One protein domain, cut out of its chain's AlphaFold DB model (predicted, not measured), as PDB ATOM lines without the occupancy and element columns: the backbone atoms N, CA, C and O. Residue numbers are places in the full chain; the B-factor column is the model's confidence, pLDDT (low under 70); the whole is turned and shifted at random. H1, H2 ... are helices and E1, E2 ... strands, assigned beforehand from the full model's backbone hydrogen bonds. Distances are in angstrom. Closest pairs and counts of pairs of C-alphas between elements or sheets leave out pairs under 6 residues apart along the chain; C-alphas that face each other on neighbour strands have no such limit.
ATOM      1  N   GLU A 190      -7.180 -16.935  12.758       82.62
ATOM      2  CA  GLU A 190      -7.765 -15.592  12.768       82.62
ATOM      3  C   GLU A 190      -7.929 -15.058  14.203       82.62
ATOM      4  O   GLU A 190      -8.069 -13.856  14.395       82.62
ATOM      5  N   MET A 191      -7.797 -15.925  15.217       83.81
ATOM      6  CA  MET A 191      -8.045 -15.627  16.633       83.81
ATOM      7  C   MET A 191      -9.515 -15.316  16.936       83.81
ATOM      8  O   MET A 191      -9.833 -14.500  17.804       83.81
ATOM      9  N   SER A 192     -10.415 -16.027  16.261       88.25
ATOM     10  CA  SER A 192     -11.850 -16.025  16.541       88.25
ATOM     11  C   SER A 192     -12.440 -17.426  16.433       88.25
ATOM     12  O   SER A 192     -11.752 -18.403  16.136       88.25
ATOM     13  N   GLU A 193     -13.754 -17.533  16.617       89.38
ATOM     14  CA  GLU A 193     -14.479 -18.793  16.454       89.38
ATOM     15  C   GLU A 193     -14.414 -19.355  15.024       89.38
ATOM     16  O   GLU A 193     -14.689 -20.539  14.810       89.38
ATOM     17  N   ALA A 194     -13.983 -18.550  14.044       91.62
ATOM     18  CA  ALA A 194     -13.644 -19.033  12.711       91.62
ATOM     19  C   ALA A 194     -12.571 -20.140  12.755       91.62
ATOM     20  O   ALA A 194     -12.638 -21.103  11.985       91.62
ATOM     21  N   ASP A 195     -11.637 -20.077  13.706       91.56
ATOM     22  CA  ASP A 195     -10.579 -21.080  13.859       91.56
ATOM     23  C   ASP A 195     -11.149 -22.474  14.133       91.56
ATOM     24  O   ASP A 195     -10.647 -23.465  13.596       91.56
ATOM     25  N   ASN A 196     -12.258 -22.565  14.877       94.62
ATOM     26  CA  ASN A 196     -12.963 -23.826  15.115       94.62
ATOM     27  C   ASN A 196     -13.533 -24.418  13.815       94.62
ATOM     28  O   ASN A 196     -13.519 -25.637  13.625       94.62
ATOM     29  N   VAL A 197     -13.971 -23.574  12.877       96.44
ATOM     30  CA  VAL A 197     -14.445 -24.002  11.551       96.44
ATOM     31  C   VAL A 197     -13.289 -24.510  10.692       96.44
ATOM     32  O   VAL A 197     -13.402 -25.562  10.052       96.44
ATOM     33  N   ALA A 198     -12.152 -23.811  10.704       95.06
ATOM     34  CA  ALA A 198     -10.952 -24.271  10.014       95.06
ATOM     35  C   ALA A 198     -10.442 -25.599  10.607       95.06
ATOM     36  O   ALA A 198     -10.108 -26.521   9.860       95.06
ATOM     37  N   SER A 199     -10.415 -25.743  11.937       95.56
ATOM     38  CA  SER A 199     -10.086 -26.998  12.635       95.56
ATOM     39  C   SER A 199     -11.017 -28.143  12.247       95.56
ATOM     40  O   SER A 199     -10.531 -29.217  11.877       95.56
ATOM     41  N   PHE A 200     -12.333 -27.898  12.229       97.25
ATOM     42  CA  PHE A 200     -13.322 -28.875  11.779       97.25
ATOM     43  C   PHE A 200     -12.980 -29.411  10.389       97.25
ATOM     44  O   PHE A 200     -12.830 -30.620  10.220       97.25
ATOM     45  N   TYR A 201     -12.810 -28.536   9.395       96.19
ATOM     46  CA  TYR A 201     -12.564 -28.985   8.025       96.19
ATOM     47  C   TYR A 201     -11.191 -29.633   7.848       96.19
ATOM     48  O   TYR A 201     -11.084 -30.601   7.092       96.19
ATOM     49  N   ARG A 202     -10.148 -29.178   8.558       94.81
ATOM     50  CA  ARG A 202      -8.827 -29.835   8.548       94.81
ATOM     51  C   ARG A 202      -8.924 -31.279   9.040       94.81
ATOM     52  O   ARG A 202      -8.440 -32.190   8.360       94.81
ATOM     53  N   ALA A 203      -9.593 -31.500  10.173       96.00
ATOM     54  CA  ALA A 203      -9.820 -32.837  10.713       96.00
ATOM     55  C   ALA A 203     -10.744 -33.663   9.803       96.00
ATOM     56  O   ALA A 203     -10.408 -34.788   9.436       96.00
ATOM     57  N   TRP A 204     -11.862 -33.089   9.352       95.88
ATOM     58  CA  TRP A 204     -12.836 -33.754   8.483       95.88
ATOM     59  C   TRP A 204     -12.212 -34.237   7.171       95.88
ATOM     60  O   TRP A 204     -12.366 -35.400   6.792       95.88
ATOM     61  N   LEU A 205     -11.453 -33.370   6.493       94.75
ATOM     62  CA  LEU A 205     -10.725 -33.708   5.271       94.75
ATOM     63  C   LEU A 205      -9.697 -34.811   5.523       94.75
ATOM     64  O   LEU A 205      -9.587 -35.733   4.712       94.75
ATOM     65  N   ASN A 206      -8.955 -34.742   6.632       94.62
ATOM     66  CA  ASN A 206      -7.996 -35.784   6.985       94.62
ATOM     67  C   ASN A 206      -8.674 -37.144   7.217       94.62
ATOM     68  O   ASN A 206      -8.191 -38.166   6.723       94.62
ATOM     69  N   GLU A 207      -9.817 -37.170   7.899       95.38
ATOM     70  CA  GLU A 207     -10.561 -38.409   8.129       95.38
ATOM     71  C   GLU A 207     -11.226 -38.952   6.854       95.38
ATOM     72  O   GLU A 207     -11.228 -40.160   6.613       95.38
ATOM     73  N   CYS A 208     -11.682 -38.076   5.956       93.50
ATOM     74  CA  CYS A 208     -12.185 -38.471   4.636       93.50
ATOM     75  C   CYS A 208     -11.105 -39.097   3.731       93.50
ATOM     76  O   CYS A 208     -11.434 -39.799   2.771       93.50
ATOM     77  N   ARG A 209      -9.814 -38.856   4.001       91.50
ATOM     78  CA  ARG A 209      -8.691 -39.460   3.256       91.50
ATOM     79  C   ARG A 209      -8.376 -40.889   3.701       91.50
ATOM     80  O   ARG A 209      -7.649 -41.586   2.986       91.50
ATOM     81  N   GLN A 210      -8.897 -41.333   4.846       90.38
ATOM     82  CA  GLN A 210      -8.660 -42.686   5.343       90.38
ATOM     83  C   GLN A 210      -9.254 -43.733   4.390       90.38
ATOM     84  O   GLN A 210     -10.276 -43.513   3.735       90.38
ATOM     85  N   LYS A 211      -8.592 -44.891   4.286       89.19
ATOM     86  CA  LYS A 211      -9.027 -46.012   3.441       89.19
ATOM     87  C   LYS A 211      -9.172 -47.289   4.280       89.19
ATOM     88  O   LYS A 211      -8.148 -47.831   4.703       89.19
ATOM     89  N   PRO A 212     -10.401 -47.800   4.490       91.50
ATOM     90  CA  PRO A 212     -11.690 -47.132   4.241       91.50
ATOM     91  C   PRO A 212     -11.892 -45.903   5.149       91.50
ATOM     92  O   PRO A 212     -11.173 -45.738   6.134       91.50
ATOM     93  N   ILE A 213     -12.878 -45.058   4.824       92.94
ATOM     94  CA  ILE A 213     -13.290 -43.940   5.689       92.94
ATOM     95  C   ILE A 213     -13.858 -44.512   6.994       92.94
ATOM     96  O   ILE A 213     -14.787 -45.325   6.958       92.94
ATOM     97  N   ASP A 214     -13.332 -44.073   8.139       95.69
ATOM     98  CA  ASP A 214     -13.834 -44.479   9.453       95.69
ATOM     99  C   ASP A 214     -14.967 -43.546   9.899       95.69
ATOM    100  O   ASP A 214     -14.742 -42.413  10.320       95.69
ATOM    101  N   LYS A 215     -16.213 -44.024   9.793       95.25
ATOM    102  CA  LYS A 215     -17.402 -43.225  10.140       95.25
ATOM    103  C   LYS A 215     -17.422 -42.786  11.606       95.25
ATOM    104  O   LYS A 215     -17.895 -41.695  11.892       95.25
ATOM    105  N   ALA A 216     -16.887 -43.603  12.512       96.56
ATOM    106  CA  ALA A 216     -16.821 -43.255  13.928       96.56
ATOM    107  C   ALA A 216     -15.800 -42.135  14.191       96.56
ATOM    108  O   ALA A 216     -16.064 -41.253  14.999       96.56
ATOM    109  N   SER A 217     -14.669 -42.099  13.478       97.69
ATOM    110  CA  SER A 217     -13.771 -40.937  13.509       97.69
ATOM    111  C   SER A 217     -14.453 -39.664  13.005       97.69
ATOM    112  O   SER A 217     -14.292 -38.619  13.628       97.69
ATOM    113  N   LEU A 218     -15.245 -39.738  11.929       97.38
ATOM    114  CA  LEU A 218     -16.024 -38.587  11.448       97.38
ATOM    115  C   LEU A 218     -17.066 -38.123  12.472       97.38
ATOM    116  O   LEU A 218     -17.215 -36.927  12.692       97.38
ATOM    117  N   GLU A 219     -17.744 -39.052  13.145       97.50
ATOM    118  CA  GLU A 219     -18.650 -38.735  14.252       97.50
ATOM    119  C   GLU A 219     -17.929 -38.009  15.395       97.50
ATOM    120  O   GLU A 219     -18.436 -37.009  15.898       97.50
ATOM    121  N   MET A 220     -16.716 -38.435  15.758       98.06
ATOM    122  CA  MET A 220     -15.906 -37.735  16.761       98.06
ATOM    123  C   MET A 220     -15.528 -36.313  16.324       98.06
ATOM    124  O   MET A 220     -15.563 -35.404  17.150       98.06
ATOM    125  N   VAL A 221     -15.204 -36.103  15.042       98.25
ATOM    126  CA  VAL A 221     -14.949 -34.758  14.494       98.25
ATOM    127  C   VAL A 221     -16.217 -33.902  14.571       98.25
ATOM    128  O   VAL A 221     -16.169 -32.788  15.085       98.25
ATOM    129  N   ALA A 222     -17.359 -34.419  14.109       97.25
ATOM    130  CA  ALA A 222     -18.627 -33.694  14.138       97.25
ATOM    131  C   ALA A 222     -19.020 -33.308  15.571       97.25
ATOM    132  O   ALA A 222     -19.334 -32.153  15.832       97.25
ATOM    133  N   ASN A 223     -18.917 -34.237  16.521       96.69
ATOM    134  CA  ASN A 223     -19.251 -33.979  17.920       96.69
ATOM    135  C   ASN A 223     -18.289 -32.996  18.608       96.69
ATOM    136  O   ASN A 223     -18.660 -32.399  19.613       96.69
ATOM    137  N   ARG A 224     -17.055 -32.834  18.105       96.38
ATOM    138  CA  ARG A 224     -16.088 -31.876  18.663       96.38
ATOM    139  C   ARG A 224     -16.421 -30.431  18.299       96.38
ATOM    140  O   ARG A 224     -16.201 -29.553  19.131       96.38
ATOM    141  N   TYR A 225     -16.873 -30.198  17.067       97.31
ATOM    142  CA  TYR A 225     -16.959 -28.848  16.499       97.31
ATOM    143  C   TYR A 225     -18.382 -28.400  16.153       97.31
ATOM    144  O   TYR A 225     -18.613 -27.211  15.971       97.31
ATOM    145  N   CYS A 226     -19.344 -29.311  16.027       97.25
ATOM    146  CA  CYS A 226     -20.719 -28.981  15.667       97.25
ATOM    147  C   CYS A 226     -21.641 -29.032  16.884       97.25
ATOM    148  O   CYS A 226     -21.429 -29.798  17.821       97.25
ATOM    149  N   THR A 227     -22.738 -28.282  16.814       96.00
ATOM    150  CA  THR A 227     -23.861 -28.476  17.739       96.00
ATOM    151  C   THR A 227     -24.432 -29.898  17.610       96.00
ATOM    152  O   THR A 227     -24.407 -30.464  16.511       96.00
ATOM    153  N   PRO A 228     -25.016 -30.489  18.672       95.25
ATOM    154  CA  PRO A 228     -25.549 -31.854  18.609       95.25
ATOM    155  C   PRO A 228     -26.601 -32.070  17.509       95.25
ATOM    156  O   PRO A 228     -26.633 -33.122  16.863       95.25
ATOM    157  N   SER A 229     -27.460 -31.074  17.268       95.06
ATOM    158  CA  SER A 229     -28.465 -31.118  16.199       95.06
ATOM    159  C   SER A 229     -27.812 -31.141  14.819       95.06
ATOM    160  O   SER A 229     -28.167 -31.988  13.993       95.06
ATOM    161  N   PHE A 230     -26.828 -30.268  14.587       95.31
ATOM    162  CA  PHE A 230     -26.131 -30.195  13.311       95.31
ATOM    163  C   PHE A 230     -25.243 -31.419  13.072       95.31
ATOM    164  O   PHE A 230     -25.301 -31.992  11.989       95.31
ATOM    165  N   ALA A 231     -24.517 -31.909  14.082       95.62
ATOM    166  CA  ALA A 231     -23.738 -33.146  13.989       95.62
ATOM    167  C   ALA A 231     -24.615 -34.329  13.541       95.62
ATOM    168  O   ALA A 231     -24.269 -35.064  12.616       95.62
ATOM    169  N   LYS A 232     -25.806 -34.476  14.137       94.94
ATOM    170  CA  LYS A 232     -26.764 -35.531  13.772       94.94
ATOM    171  C   LYS A 232     -27.280 -35.397  12.338       94.94
ATOM    172  O   LYS A 232     -27.517 -36.416  11.691       94.94
ATOM    173  N   GLN A 233     -27.501 -34.175  11.858       92.69
ATOM    174  CA  GLN A 233     -27.869 -33.927  10.463       92.69
ATOM    175  C   GLN A 233     -26.710 -34.296   9.531       92.69
ATOM    176  O   GLN A 233     -26.893 -35.081   8.605       92.69
ATOM    177  N   LEU A 234     -25.521 -33.784   9.831       91.12
ATOM    178  CA  LEU A 234     -24.304 -33.919   9.043       91.12
ATOM    179  C   LEU A 234     -23.900 -35.385   8.841       91.12
ATOM    180  O   LEU A 234     -23.569 -35.795   7.733       91.12
ATOM    181  N   LEU A 235     -24.010 -36.212   9.883       92.75
ATOM    182  CA  LEU A 235     -23.656 -37.636   9.829       92.75
ATOM    183  C   LEU A 235     -24.634 -38.508   9.018       92.75
ATOM    184  O   LEU A 235     -24.351 -39.686   8.788       92.75
ATOM    185  N   ARG A 236     -25.776 -37.960   8.578       92.25
ATOM    186  CA  ARG A 236     -26.695 -38.642   7.646       92.25
ATOM    187  C   ARG A 236     -26.270 -38.482   6.190       92.25
ATOM    188  O   ARG A 236     -26.694 -39.275   5.353       92.25
ATOM    189  N   GLU A 237     -25.468 -37.469   5.887       87.50
ATOM    190  CA  GLU A 237     -25.012 -37.193   4.534       87.50
ATOM    191  C   GLU A 237     -23.752 -37.994   4.175       87.50
ATOM    192  O   GLU A 237     -23.050 -38.547   5.026       87.50
ATOM    193  N   ALA A 238     -23.453 -38.082   2.878       87.75
ATOM    194  CA  ALA A 238     -22.199 -38.672   2.430       87.75
ATOM    195  C   ALA A 238     -21.031 -37.755   2.845       87.75
ATOM    196  O   ALA A 238     -21.094 -36.571   2.549       87.75
ATOM    197  N   PRO A 239     -19.917 -38.251   3.419       88.38
ATOM    198  CA  PRO A 239     -18.884 -37.375   3.989       88.38
ATOM    199  C   PRO A 239     -18.306 -36.301   3.054       88.38
ATOM    200  O   PRO A 239     -17.861 -35.248   3.507       88.38
ATOM    201  N   LEU A 240     -18.308 -36.564   1.745       89.12
ATOM    202  CA  LEU A 240     -17.807 -35.643   0.726       89.12
ATOM    203  C   LEU A 240     -18.848 -34.607   0.258       89.12
ATOM    204  O   LEU A 240     -18.462 -33.686  -0.455       89.12
ATOM    205  N   SER A 241     -20.132 -34.723   0.632       87.31
ATOM    206  CA  SER A 241     -21.187 -33.761   0.242       87.31
ATOM    207  C   SER A 241     -20.971 -32.373   0.839       87.31
ATOM    208  O   SER A 241     -21.384 -31.379   0.243       87.31
ATOM    209  N   LEU A 242     -20.288 -32.313   1.984       87.19
ATOM    210  CA  LEU A 242     -19.949 -31.083   2.695       87.19
ATOM    211  C   LEU A 242     -18.888 -30.249   1.978       87.19
ATOM    212  O   LEU A 242     -18.705 -29.079   2.294       87.19
ATOM    213  N   LEU A 243     -18.155 -30.844   1.038       89.38
ATOM    214  CA  LEU A 243     -17.096 -30.153   0.320       89.38
ATOM    215  C   LEU A 243     -17.662 -29.493  -0.944       89.38
ATOM    216  O   LEU A 243     -18.491 -30.091  -1.640       89.38
ATOM    217  N   PRO A 244     -17.180 -28.295  -1.321       89.44
ATOM    218  CA  PRO A 244     -17.478 -27.736  -2.633       89.44
ATOM    219  C   PRO A 244     -17.058 -28.689  -3.751       89.44
ATOM    220  O   PRO A 244     -16.060 -29.405  -3.633       89.44
ATOM    221  N   ALA A 245     -17.773 -28.674  -4.878       88.81
ATOM    222  CA  ALA A 245     -17.513 -29.601  -5.983       88.81
ATOM    223  C   ALA A 245     -16.061 -29.512  -6.495       88.81
ATOM    224  O   ALA A 245     -15.438 -30.538  -6.773       88.81
ATOM    225  N   LYS A 246     -15.488 -28.299  -6.536       89.62
ATOM    226  CA  LYS A 246     -14.085 -28.070  -6.925       89.62
ATOM    227  C   LYS A 246     -13.084 -28.673  -5.931       89.62
ATOM    228  O   LYS A 246     -11.973 -29.032  -6.320       89.62
ATOM    229  N   VAL A 247     -13.481 -28.824  -4.668       90.06
ATOM    230  CA  VAL A 247     -12.666 -29.403  -3.589       90.06
ATOM    231  C   VAL A 247     -12.758 -30.930  -3.587       90.06
ATOM    232  O   VAL A 247     -11.750 -31.596  -3.352       90.06
ATOM    233  N   VAL A 248     -13.909 -31.519  -3.934       87.00
ATOM    234  CA  VAL A 248     -14.088 -32.988  -4.019       87.00
ATOM    235  C   VAL A 248     -13.111 -33.645  -5.007       87.00
ATOM    236  O   VAL A 248     -12.672 -34.771  -4.789       87.00
ATOM    237  N   GLY A 249     -12.702 -32.952  -6.072       81.56
ATOM    238  CA  GLY A 249     -11.674 -33.465  -6.989       81.56
ATOM    239  C   GLY A 249     -10.251 -33.448  -6.413       81.56
ATOM    240  O   GLY A 249      -9.385 -34.185  -6.881       81.56
ATOM    241  N   LYS A 250     -10.002 -32.619  -5.392       82.00
ATOM    242  CA  LYS A 250      -8.659 -32.285  -4.894       82.00
ATOM    243  C   LYS A 250      -8.405 -32.697  -3.449       82.00
ATOM    244  O   LYS A 250      -7.250 -32.719  -3.036       82.00
ATOM    245  N   TYR A 251      -9.435 -33.087  -2.690       78.75
ATOM    246  CA  TYR A 251      -9.308 -33.322  -1.246       78.75
ATOM    247  C   TYR A 251      -8.206 -34.313  -0.880       78.75
ATOM    248  O   TYR A 251      -7.708 -34.240   0.232       78.75
ATOM    249  N   ARG A 252      -7.795 -35.217  -1.775       76.94
ATOM    250  CA  ARG A 252      -6.740 -36.215  -1.530       76.94
ATOM    251  C   ARG A 252      -5.302 -35.689  -1.627       76.94
ATOM    252  O   ARG A 252      -4.412 -36.409  -1.187       76.94
ATOM    253  N   PHE A 253      -5.078 -34.495  -2.171       65.50
ATOM    254  CA  PHE A 253      -3.750 -34.018  -2.573       65.50
ATOM    255  C   PHE A 253      -3.519 -32.558  -2.156       65.50
ATOM    256  O   PHE A 253      -3.259 -31.725  -3.004       65.50
ATOM    257  N   ASP A 254      -3.615 -32.244  -0.862       70.56
ATOM    258  CA  ASP A 254      -3.177 -30.938  -0.322       70.56
ATOM    259  C   ASP A 254      -4.195 -29.796  -0.458       70.56
ATOM    260  O   ASP A 254      -3.992 -28.791  -1.135       70.56
ATOM    261  N   VAL A 255      -5.314 -29.976   0.248       89.44
ATOM    262  CA  VAL A 255      -6.247 -28.890   0.555       89.44
ATOM    263  C   VAL A 255      -5.941 -28.372   1.954       89.44
ATOM    264  O   VAL A 255      -6.125 -29.125   2.919       89.44
ATOM    265  N   ASP A 256      -5.505 -27.119   2.025       91.88
ATOM    266  CA  ASP A 256      -5.410 -26.341   3.257       91.88
ATOM    267  C   ASP A 256      -6.701 -25.553   3.477       91.88
ATOM    268  O   ASP A 256      -7.495 -25.340   2.556       91.88
ATOM    269  N   VAL A 257      -6.940 -25.168   4.728       93.94
ATOM    270  CA  VAL A 257      -8.181 -24.512   5.136       93.94
ATOM    271  C   VAL A 257      -7.857 -23.315   6.011       93.94
ATOM    272  O   VAL A 257      -7.018 -23.406   6.910       93.94
ATOM    273  N   MET A 258      -8.534 -22.208   5.736       94.00
ATOM    274  CA  MET A 258      -8.636 -21.051   6.622       94.00
ATOM    275  C   MET A 258     -10.106 -20.644   6.710       94.00
ATOM    276  O   MET A 258     -10.900 -20.998   5.836       94.00
ATOM    277  N   ALA A 259     -10.474 -19.912   7.747       94.06
ATOM    278  CA  ALA A 259     -11.808 -19.362   7.879       94.06
ATOM    279  C   ALA A 259     -11.714 -17.937   8.412       94.06
ATOM    280  O   ALA A 259     -10.797 -17.618   9.164       94.06
ATOM    281  N   GLU A 260     -12.662 -17.106   8.006       93.75
ATOM    282  CA  GLU A 260     -12.795 -15.734   8.473       93.75
ATOM    283  C   GLU A 260     -14.198 -15.512   9.026       93.75
ATOM    284  O   GLU A 260     -15.179 -16.066   8.517       93.75
ATOM    285  N   LEU A 261     -14.285 -14.651  10.031       91.69
ATOM    286  CA  LEU A 261     -15.533 -14.199  10.614       91.69
ATOM    287  C   LEU A 261     -15.993 -12.918   9.912       91.69
ATOM    288  O   LEU A 261     -15.303 -11.906   9.943       91.69
ATOM    289  N   THR A 262     -17.178 -12.939   9.300       90.81
ATOM    290  CA  THR A 262     -17.711 -11.775   8.563       90.81
ATOM    291  C   THR A 262     -18.857 -11.081   9.290       90.81
ATOM    292  O   THR A 262     -19.211  -9.953   8.955       90.81
ATOM    293  N   HIS A 263     -19.495 -11.759  10.245       91.69
ATOM    294  CA  HIS A 263     -20.653 -11.236  10.956       91.69
ATOM    295  C   HIS A 263     -20.749 -11.800  12.373       91.69
ATOM    296  O   HIS A 263     -20.633 -13.008  12.565       91.69
ATOM    297  N   ASN A 264     -21.071 -10.911  13.312       91.69
ATOM    298  CA  ASN A 264     -21.471 -11.219  14.679       91.69
ATOM    299  C   ASN A 264     -22.819 -10.560  14.961       91.69
ATOM    300  O   ASN A 264     -23.020  -9.394  14.605       91.69
ATOM    301  N   SER A 265     -23.714 -11.287  15.623       90.25
ATOM    302  CA  SER A 265     -24.895 -10.694  16.242       90.25
ATOM    303  C   SER A 265     -24.496  -9.739  17.373       90.25
ATOM    304  O   SER A 265     -23.400  -9.830  17.927       90.25
ATOM    305  N   GLU A 266     -25.394  -8.821  17.735       87.81
ATOM    306  CA  GLU A 266     -25.151  -7.832  18.800       87.81
ATOM    307  C   GLU A 266     -24.878  -8.482  20.167       87.81
ATOM    308  O   GLU A 266     -24.106  -7.956  20.966       87.81
ATOM    309  N   ASP A 267     -25.481  -9.646  20.418       87.50
ATOM    310  CA  ASP A 267     -25.280 -10.461  21.620       87.50
ATOM    311  C   ASP A 267     -24.087 -11.432  21.517       87.50
ATOM    312  O   ASP A 267     -23.787 -12.147  22.472       87.50
ATOM    313  N   TYR A 268     -23.384 -11.446  20.377       85.94
ATOM    314  CA  TYR A 268     -22.264 -12.339  20.060       85.94
ATOM    315  C   TYR A 268     -22.599 -13.839  20.114       85.94
ATOM    316  O   TYR A 268     -21.684 -14.672  20.136       85.94
ATOM    317  N   LEU A 269     -23.884 -14.204  20.131       91.50
ATOM    318  CA  LEU A 269     -24.335 -15.594  20.193       91.50
ATOM    319  C   LEU A 269     -24.449 -16.249  18.823       91.50
ATOM    320  O   LEU A 269     -24.300 -17.465  18.733       91.50
ATOM    321  N   GLU A 270     -24.675 -15.481  17.763       93.12
ATOM    322  CA  GLU A 270     -24.710 -15.973  16.392       93.12
ATOM    323  C   GLU A 270     -23.574 -15.365  15.582       93.12
ATOM    324  O   GLU A 270     -23.362 -14.151  15.564       93.12
ATOM    325  N   GLN A 271     -22.856 -16.222  14.867       93.31
ATOM    326  CA  GLN A 271     -21.732 -15.804  14.051       93.31
ATOM    327  C   GLN A 271     -21.790 -16.457  12.678       93.31
ATOM    328  O   GLN A 271     -22.222 -17.605  12.519       93.31
ATOM    329  N   ARG A 272     -21.346 -15.712  11.668       94.69
ATOM    330  CA  ARG A 272     -21.282 -16.189  10.285       94.69
ATOM    331  C   ARG A 272     -19.987 -15.751   9.643       94.69
ATOM    332  O   ARG A 272     -19.464 -14.675   9.933       94.69
ATOM    333  N   GLY A 273     -19.506 -16.571   8.731       94.75
ATOM    334  CA  GLY A 273     -18.250 -16.310   8.061       94.75
ATOM    335  C   GLY A 273     -18.069 -17.149   6.820       94.75
ATOM    336  O   GLY A 273     -18.991 -17.840   6.368       94.75
ATOM    337  N   THR A 274     -16.856 -17.100   6.293       95.06
ATOM    338  CA  THR A 274     -16.467 -17.842   5.101       95.06
ATOM    339  C   THR A 274     -15.321 -18.778   5.440       95.06
ATOM    340  O   THR A 274     -14.315 -18.368   6.010       95.06
ATOM    341  N   VAL A 275     -15.459 -20.050   5.074       95.06
ATOM    342  CA  VAL A 275     -14.344 -20.995   5.042       95.06
ATOM    343  C   VAL A 275     -13.792 -21.065   3.624       95.06
ATOM    344  O   VAL A 275     -14.542 -21.211   2.655       95.06
ATOM    345  N   TYR A 276     -12.473 -20.984   3.507       94.12
ATOM    346  CA  TYR A 276     -11.741 -21.057   2.252       94.12
ATOM    347  C   TYR A 276     -10.955 -22.355   2.184       94.12
ATOM    348  O   TYR A 276     -10.242 -22.728   3.117       94.12
ATOM    349  N   PHE A 277     -11.061 -23.021   1.040       94.00
ATOM    350  CA  PHE A 277     -10.256 -24.183   0.706       94.00
ATOM    351  C   PHE A 277      -9.169 -23.731  -0.247       94.00
ATOM    352  O   PHE A 277      -9.471 -23.236  -1.334       94.00
ATOM    353  N   CYS A 278      -7.919 -23.923   0.136       92.75
ATOM    354  CA  CYS A 278      -6.766 -23.478  -0.627       92.75
ATOM    355  C   CYS A 278      -5.912 -24.667  -1.048       92.75
ATOM    356  O   CYS A 278      -5.991 -25.760  -0.489       92.75
ATOM    357  N   THR A 279      -5.094 -24.445  -2.066       89.50
ATOM    358  CA  THR A 279      -3.929 -25.290  -2.323       89.50
ATOM    359  C   THR A 279      -2.930 -25.166  -1.174       89.50
ATOM    360  O   THR A 279      -3.058 -24.291  -0.312       89.50
ATOM    361  N   LYS A 280      -1.959 -26.081  -1.164       85.56
ATOM    362  CA  LYS A 280      -0.897 -26.143  -0.165       85.56
ATOM    363  C   LYS A 280      -0.256 -24.775   0.086       85.56
ATOM    364  O   LYS A 280      -0.044 -24.013  -0.853       85.56
ATOM    365  N   ASP A 281       0.068 -24.502   1.346       83.75
ATOM    366  CA  ASP A 281       0.745 -23.282   1.795       83.75
ATOM    367  C   ASP A 281      -0.060 -22.010   1.444       83.75
ATOM    368  O   ASP A 281       0.474 -20.902   1.399       83.75
ATOM    369  N   TYR A 282      -1.373 -22.178   1.235       87.56
ATOM    370  CA  TYR A 282      -2.340 -21.129   0.921       87.56
ATOM    371  C   TYR A 282      -2.062 -20.360  -0.386       87.56
ATOM    372  O   TYR A 282      -2.521 -19.229  -0.540       87.56
ATOM    373  N   GLU A 283      -1.363 -20.971  -1.352       86.25
ATOM    374  CA  GLU A 283      -0.953 -20.316  -2.610       86.25
ATOM    375  C   GLU A 283      -2.133 -19.832  -3.468       86.25
ATOM    376  O   GLU A 283      -2.090 -18.755  -4.064       86.25
ATOM    377  N   GLN A 284      -3.195 -20.635  -3.554       89.50
ATOM    378  CA  GLN A 284      -4.366 -20.341  -4.381       89.50
ATOM    379  C   GLN A 284      -5.650 -20.867  -3.743       89.50
ATOM    380  O   GLN A 284      -5.740 -22.054  -3.419       89.50
ATOM    381  N   GLN A 285      -6.679 -20.019  -3.674       92.19
ATOM    382  CA  GLN A 285      -8.037 -20.430  -3.317       92.19
ATOM    383  C   GLN A 285      -8.625 -21.369  -4.386       92.19
ATOM    384  O   GLN A 285      -8.656 -21.061  -5.579       92.19
ATOM    385  N   ILE A 286      -9.114 -22.525  -3.943       92.06
ATOM    386  CA  ILE A 286      -9.821 -23.526  -4.748       92.06
ATOM    387  C   ILE A 286     -11.314 -23.195  -4.796       92.06
ATOM    388  O   ILE A 286     -11.911 -23.188  -5.875       92.06
ATOM    389  N   ASP A 287     -11.917 -22.976  -3.625       92.94
ATOM    390  CA  ASP A 287     -13.340 -22.671  -3.453       92.94
ATOM    391  C   ASP A 287     -13.621 -22.148  -2.032       92.94
ATOM    392  O   ASP A 287     -12.712 -22.118  -1.196       92.94
ATOM    393  N   SER A 288     -14.866 -21.769  -1.741       93.38
ATOM    394  CA  SER A 288     -15.296 -21.357  -0.397       93.38
ATOM    395  C   SER A 288     -16.731 -21.779  -0.055       93.38
ATOM    396  O   SER A 288     -17.518 -22.156  -0.926       93.38
ATOM    397  N   LEU A 289     -17.074 -21.742   1.236       94.25
ATOM    398  CA  LEU A 289     -18.432 -21.946   1.756       94.25
ATOM    399  C   LEU A 289     -18.729 -20.938   2.858       94.25
ATOM    400  O   LEU A 289     -17.841 -20.585   3.629       94.25
ATOM    401  N   ALA A 290     -19.990 -20.539   2.977       95.25
ATOM    402  CA  ALA A 290     -20.451 -19.841   4.162       95.25
ATOM    403  C   ALA A 290     -20.612 -20.848   5.304       95.25
ATOM    404  O   ALA A 290     -21.051 -21.986   5.086       95.25
ATOM    405  N   TYR A 291     -20.319 -20.415   6.519       95.25
ATOM    406  CA  TYR A 291     -20.647 -21.158   7.726       95.25
ATOM    407  C   TYR A 291     -21.505 -20.314   8.660       95.25
ATOM    408  O   TYR A 291     -21.482 -19.082   8.634       95.25
ATOM    409  N   GLU A 292     -22.237 -21.014   9.512       96.38
ATOM    410  CA  GLU A 292     -22.939 -20.455  10.657       96.38
ATOM    411  C   GLU A 292     -22.480 -21.224  11.894       96.38
ATOM    412  O   GLU A 292     -22.337 -22.453  11.862       96.38
ATOM    413  N   LEU A 293     -22.214 -20.500  12.972       94.75
ATOM    414  CA  LEU A 293     -21.927 -21.073  14.276       94.75
ATOM    415  C   LEU A 293     -22.664 -20.288  15.348       94.75
ATOM    416  O   LEU A 293     -23.096 -19.153  15.133       94.75
ATOM    417  N   ARG A 294     -22.808 -20.922  16.504       94.38
ATOM    418  CA  ARG A 294     -23.341 -20.274  17.690       94.38
ATOM    419  C   ARG A 294     -22.348 -20.344  18.826       94.38
ATOM    420  O   ARG A 294     -21.604 -21.318  18.949       94.38
ATOM    421  N   ASN A 295     -22.437 -19.359  19.695       91.06
ATOM    422  CA  ASN A 295     -21.833 -19.414  21.003       91.06
ATOM    423  C   ASN A 295     -22.864 -19.799  22.065       91.06
ATOM    424  O   ASN A 295     -24.081 -19.794  21.847       91.06
ATOM    425  N   GLU A 296     -22.349 -20.180  23.219       89.81
ATOM    426  CA  GLU A 296     -23.097 -20.397  24.443       89.81
ATOM    427  C   GLU A 296     -22.636 -19.377  25.472       89.81
ATOM    428  O   GLU A 296     -21.445 -19.081  25.572       89.81
ATOM    429  N   GLN A 297     -23.591 -18.839  26.221       90.44
ATOM    430  CA  GLN A 297     -23.322 -17.924  27.313       90.44
ATOM    431  C   GLN A 297     -23.612 -18.629  28.632       90.44
ATOM    432  O   GLN A 297     -24.666 -19.248  28.789       90.44
ATOM    433  N   ASP A 298     -22.662 -18.555  29.557       88.06
ATOM    434  CA  ASP A 298     -22.845 -19.079  30.904       88.06
ATOM    435  C   ASP A 298     -23.650 -18.115  31.794       88.06
ATOM    436  O   ASP A 298     -23.976 -16.988  31.418       88.06
ATOM    437  N   GLU A 299     -23.961 -18.559  33.013       88.62
ATOM    438  CA  GLU A 299     -24.717 -17.774  34.001       88.62
ATOM    439  C   GLU A 299     -24.035 -16.444  34.378       88.62
ATOM    440  O   GLU A 299     -24.694 -15.531  34.872       88.62
ATOM    441  N   ASN A 300     -22.727 -16.320  34.138       88.00
ATOM    442  CA  ASN A 300     -21.934 -15.130  34.433       88.00
ATOM    443  C   ASN A 300     -21.780 -14.206  33.212       88.00
ATOM    444  O   ASN A 300     -21.082 -13.194  33.294       88.00
ATOM    445  N   GLY A 301     -22.407 -14.545  32.083       83.50
ATOM    446  CA  GLY A 301     -22.321 -13.777  30.847       83.50
ATOM    447  C   GLY A 301     -21.079 -14.071  30.000       83.50
ATOM    448  O   GLY A 301     -20.882 -13.392  28.990       83.50
ATOM    449  N   TYR A 302     -20.249 -15.059  30.361       85.12
ATOM    450  CA  TYR A 302     -19.104 -15.454  29.540       85.12
ATOM    451  C   TYR A 302     -19.565 -16.261  28.336       85.12
ATOM    452  O   TYR A 302     -20.217 -17.296  28.463       85.12
ATOM    453  N   THR A 303     -19.166 -15.785  27.164       85.19
ATOM    454  CA  THR A 303     -19.446 -16.424  25.886       85.19
ATOM    455  C   THR A 303     -18.333 -17.411  25.539       85.19
ATOM    456  O   THR A 303     -17.148 -17.097  25.661       85.19
ATOM    457  N   SER A 304     -18.712 -18.604  25.098       86.50
ATOM    458  CA  SER A 304     -17.804 -19.652  24.633       86.50
ATOM    459  C   SER A 304     -18.350 -20.324  23.380       86.50
ATOM    460  O   SER A 304     -19.551 -20.267  23.113       86.50
ATOM    461  N   PHE A 305     -17.480 -20.971  22.612       89.75
ATOM    462  CA  PHE A 305     -17.871 -21.702  21.415       89.75
ATOM    463  C   PHE A 305     -18.960 -22.750  21.697       89.75
ATOM    464  O   PHE A 305     -18.724 -23.728  22.406       89.75
ATOM    465  N   GLY A 306     -20.134 -22.572  21.090       91.19
ATOM    466  CA  GLY A 306     -21.280 -23.479  21.217       91.19
ATOM    467  C   GLY A 306     -21.376 -24.511  20.093       91.19
ATOM    468  O   GLY A 306     -22.080 -25.514  20.214       91.19
ATOM    469  N   GLY A 307     -20.672 -24.285  18.985       95.19
ATOM    470  CA  GLY A 307     -20.603 -25.213  17.865       95.19
ATOM    471  C   GLY A 307     -21.097 -24.638  16.544       95.19
ATOM    472  O   GLY A 307     -21.912 -23.717  16.474       95.19
ATOM    473  N   ILE A 308     -20.642 -25.262  15.463       97.69
ATOM    474  CA  ILE A 308     -21.123 -25.015  14.103       97.69
ATOM    475  C   ILE A 308     -22.589 -25.457  13.997       97.69
ATOM    476  O   ILE A 308     -22.971 -26.540  14.464       97.69
ATOM    477  N   THR A 309     -23.407 -24.618  13.370       96.06
ATOM    478  CA  THR A 309     -24.848 -24.828  13.169       96.06
ATOM    479  C   THR A 309     -25.211 -25.074  11.711       96.06
ATOM    480  O   THR A 309     -26.264 -25.655  11.450       96.06
ATOM    481  N   GLY A 310     -24.355 -24.687  10.761       94.25
ATOM    482  CA  GLY A 310     -24.634 -24.899   9.346       94.25
ATOM    483  C   GLY A 310     -23.481 -24.565   8.407       94.25
ATOM    484  O   GLY A 310     -22.600 -23.770   8.722       94.25
ATOM    485  N   PHE A 311     -23.544 -25.146   7.208       92.12
ATOM    486  CA  PHE A 311     -22.746 -24.744   6.052       92.12
ATOM    487  C   PHE A 311     -23.679 -24.415   4.890       92.12
ATOM    488  O   PHE A 311     -24.609 -25.170   4.601       92.12
ATOM    489  N   LYS A 312     -23.429 -23.299   4.206       82.62
ATOM    490  CA  LYS A 312     -24.210 -22.864   3.044       82.62
ATOM    491  C   LYS A 312     -23.274 -22.657   1.859       82.62
ATOM    492  O   LYS A 312     -22.199 -22.076   1.983       82.62
ATOM    493  N   LYS A 313     -23.683 -23.132   0.681       63.75
ATOM    494  CA  LYS A 313     -22.985 -22.796  -0.565       63.75
ATOM    495  C   LYS A 313     -23.280 -21.342  -0.900       63.75
ATOM    496  O   LYS A 313     -24.450 -20.993  -1.031       63.75
ATOM    497  N   PHE A 314     -22.248 -20.531  -1.107       46.88
ATOM    498  CA  PHE A 314     -22.438 -19.265  -1.804       46.88
ATOM    499  C   PHE A 314     -22.938 -19.580  -3.215       46.88
ATOM    500  O   PHE A 314     -22.318 -20.355  -3.944       46.88
ATOM    501  N   HIS A 315     -24.116 -19.070  -3.562       38.53
ATOM    502  CA  HIS A 315     -24.497 -18.952  -4.963       38.53
ATOM    503  C   HIS A 315     -23.919 -17.611  -5.429       38.53
ATOM    504  O   HIS A 315     -24.147 -16.623  -4.728       38.53
ATOM    505  N   PRO A 316     -23.086 -17.602  -6.485       38.06
ATOM    506  CA  PRO A 316     -22.466 -16.384  -6.991       38.06
ATOM    507  C   PRO A 316     -23.492 -15.351  -7.456       38.06
ATOM    508  O   PRO A 316     -24.598 -15.766  -7.883       38.06
TER     509      PRO A 316
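AT A GLANCE: This is residues 190 to 316 of the 316 residues of an uncharacterized protein of Prevotella maculosa OT 289 (UniProt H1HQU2). A strongly twisted sheet of four strands curls round one helix, H1, and a second helix, H2, folds back beside H1 as a helical hairpin. The short H3 packs on H2 and on the edge strand E4, while the small H4 only grazes the sheet. The 127 printed residues hold four named helices, then four named strands, in the order H1 H2 H3 H4 E1 E2 E3 E4; the sheet runs E1 E2 E3 E4, all antiparallel, and the class is mixed, helices and strands. The whole is compact, with a radius of gyration of the C-alphas of 14.5 A, and spans 45 by 32 by 25 A.

HOW THE PARTS SIT: Start with H1, residues 194 to 208, and H2, residues 215 to 225: they touch, with Phe 200 and Tyr 225 as the closest C-alphas at 6.0 A, and run opposite ways at a shallow tilt of 3 degrees. H3, residues 228 to 234, touches H2 at a steep tilt of 47 degrees, the closest C-alphas being those of Ala 222 and Ala 231, 5.1 A apart. H4, residues 245 to 248, is apart from H1, H2 and H3. Next come E1, residues 256 to 264, E2, 270 to 278, E3, 285 to 297, and E4, 303 to 312, a meander in which each strand is the antiparallel neighbour of the one before. Look for N 260 and O 274 at 2.9 A between E1 and E2, N 275 and O 289 at 2.8 A between E2 and E3, and N 292 and O 310 at 2.9 A between E3 and E4. H1 is on one face of this sheet, making two layers, a helix over a sheet; its closest C-alphas to E1 are Ala 194 and Ala 259, 5.2 A. H3 is on the sheet, and its closest C-alphas to E4 are those of Phe 230 and Thr 309, 5.5 A apart. H4 only grazes the sheet with residues 245 to 247. Each O i to N i+4 pair is within hydrogen-bond range in H1, H2 and H3; H4 is too short for one.

IN THESE COORDINATES: Find C-alpha 194 at (-13.644, -19.033, 12.711); from there H1 runs 21.1 A to C-alpha 208. H2 covers 15.7 A, H3 9.9 A and H4 5.2 A. E1 covers 24.8 A and E2 25.8 A. E3 covers 34.3 A and bends by 53 degrees at residue 288. E4 covers 24.2 A, bends by 54 degrees at residue 306 and ends at C-alpha 312, (-24.210, -22.864, 3.044).

THE WHOLE: The C-alphas farthest apart are those of Gly 249 and Asn 300, 46.4 A. The printed part has no cut, and no link is long. Mean pLDDT of the printed part is 89.9; look for values under 70 at residue 253 and residues 313 to 316.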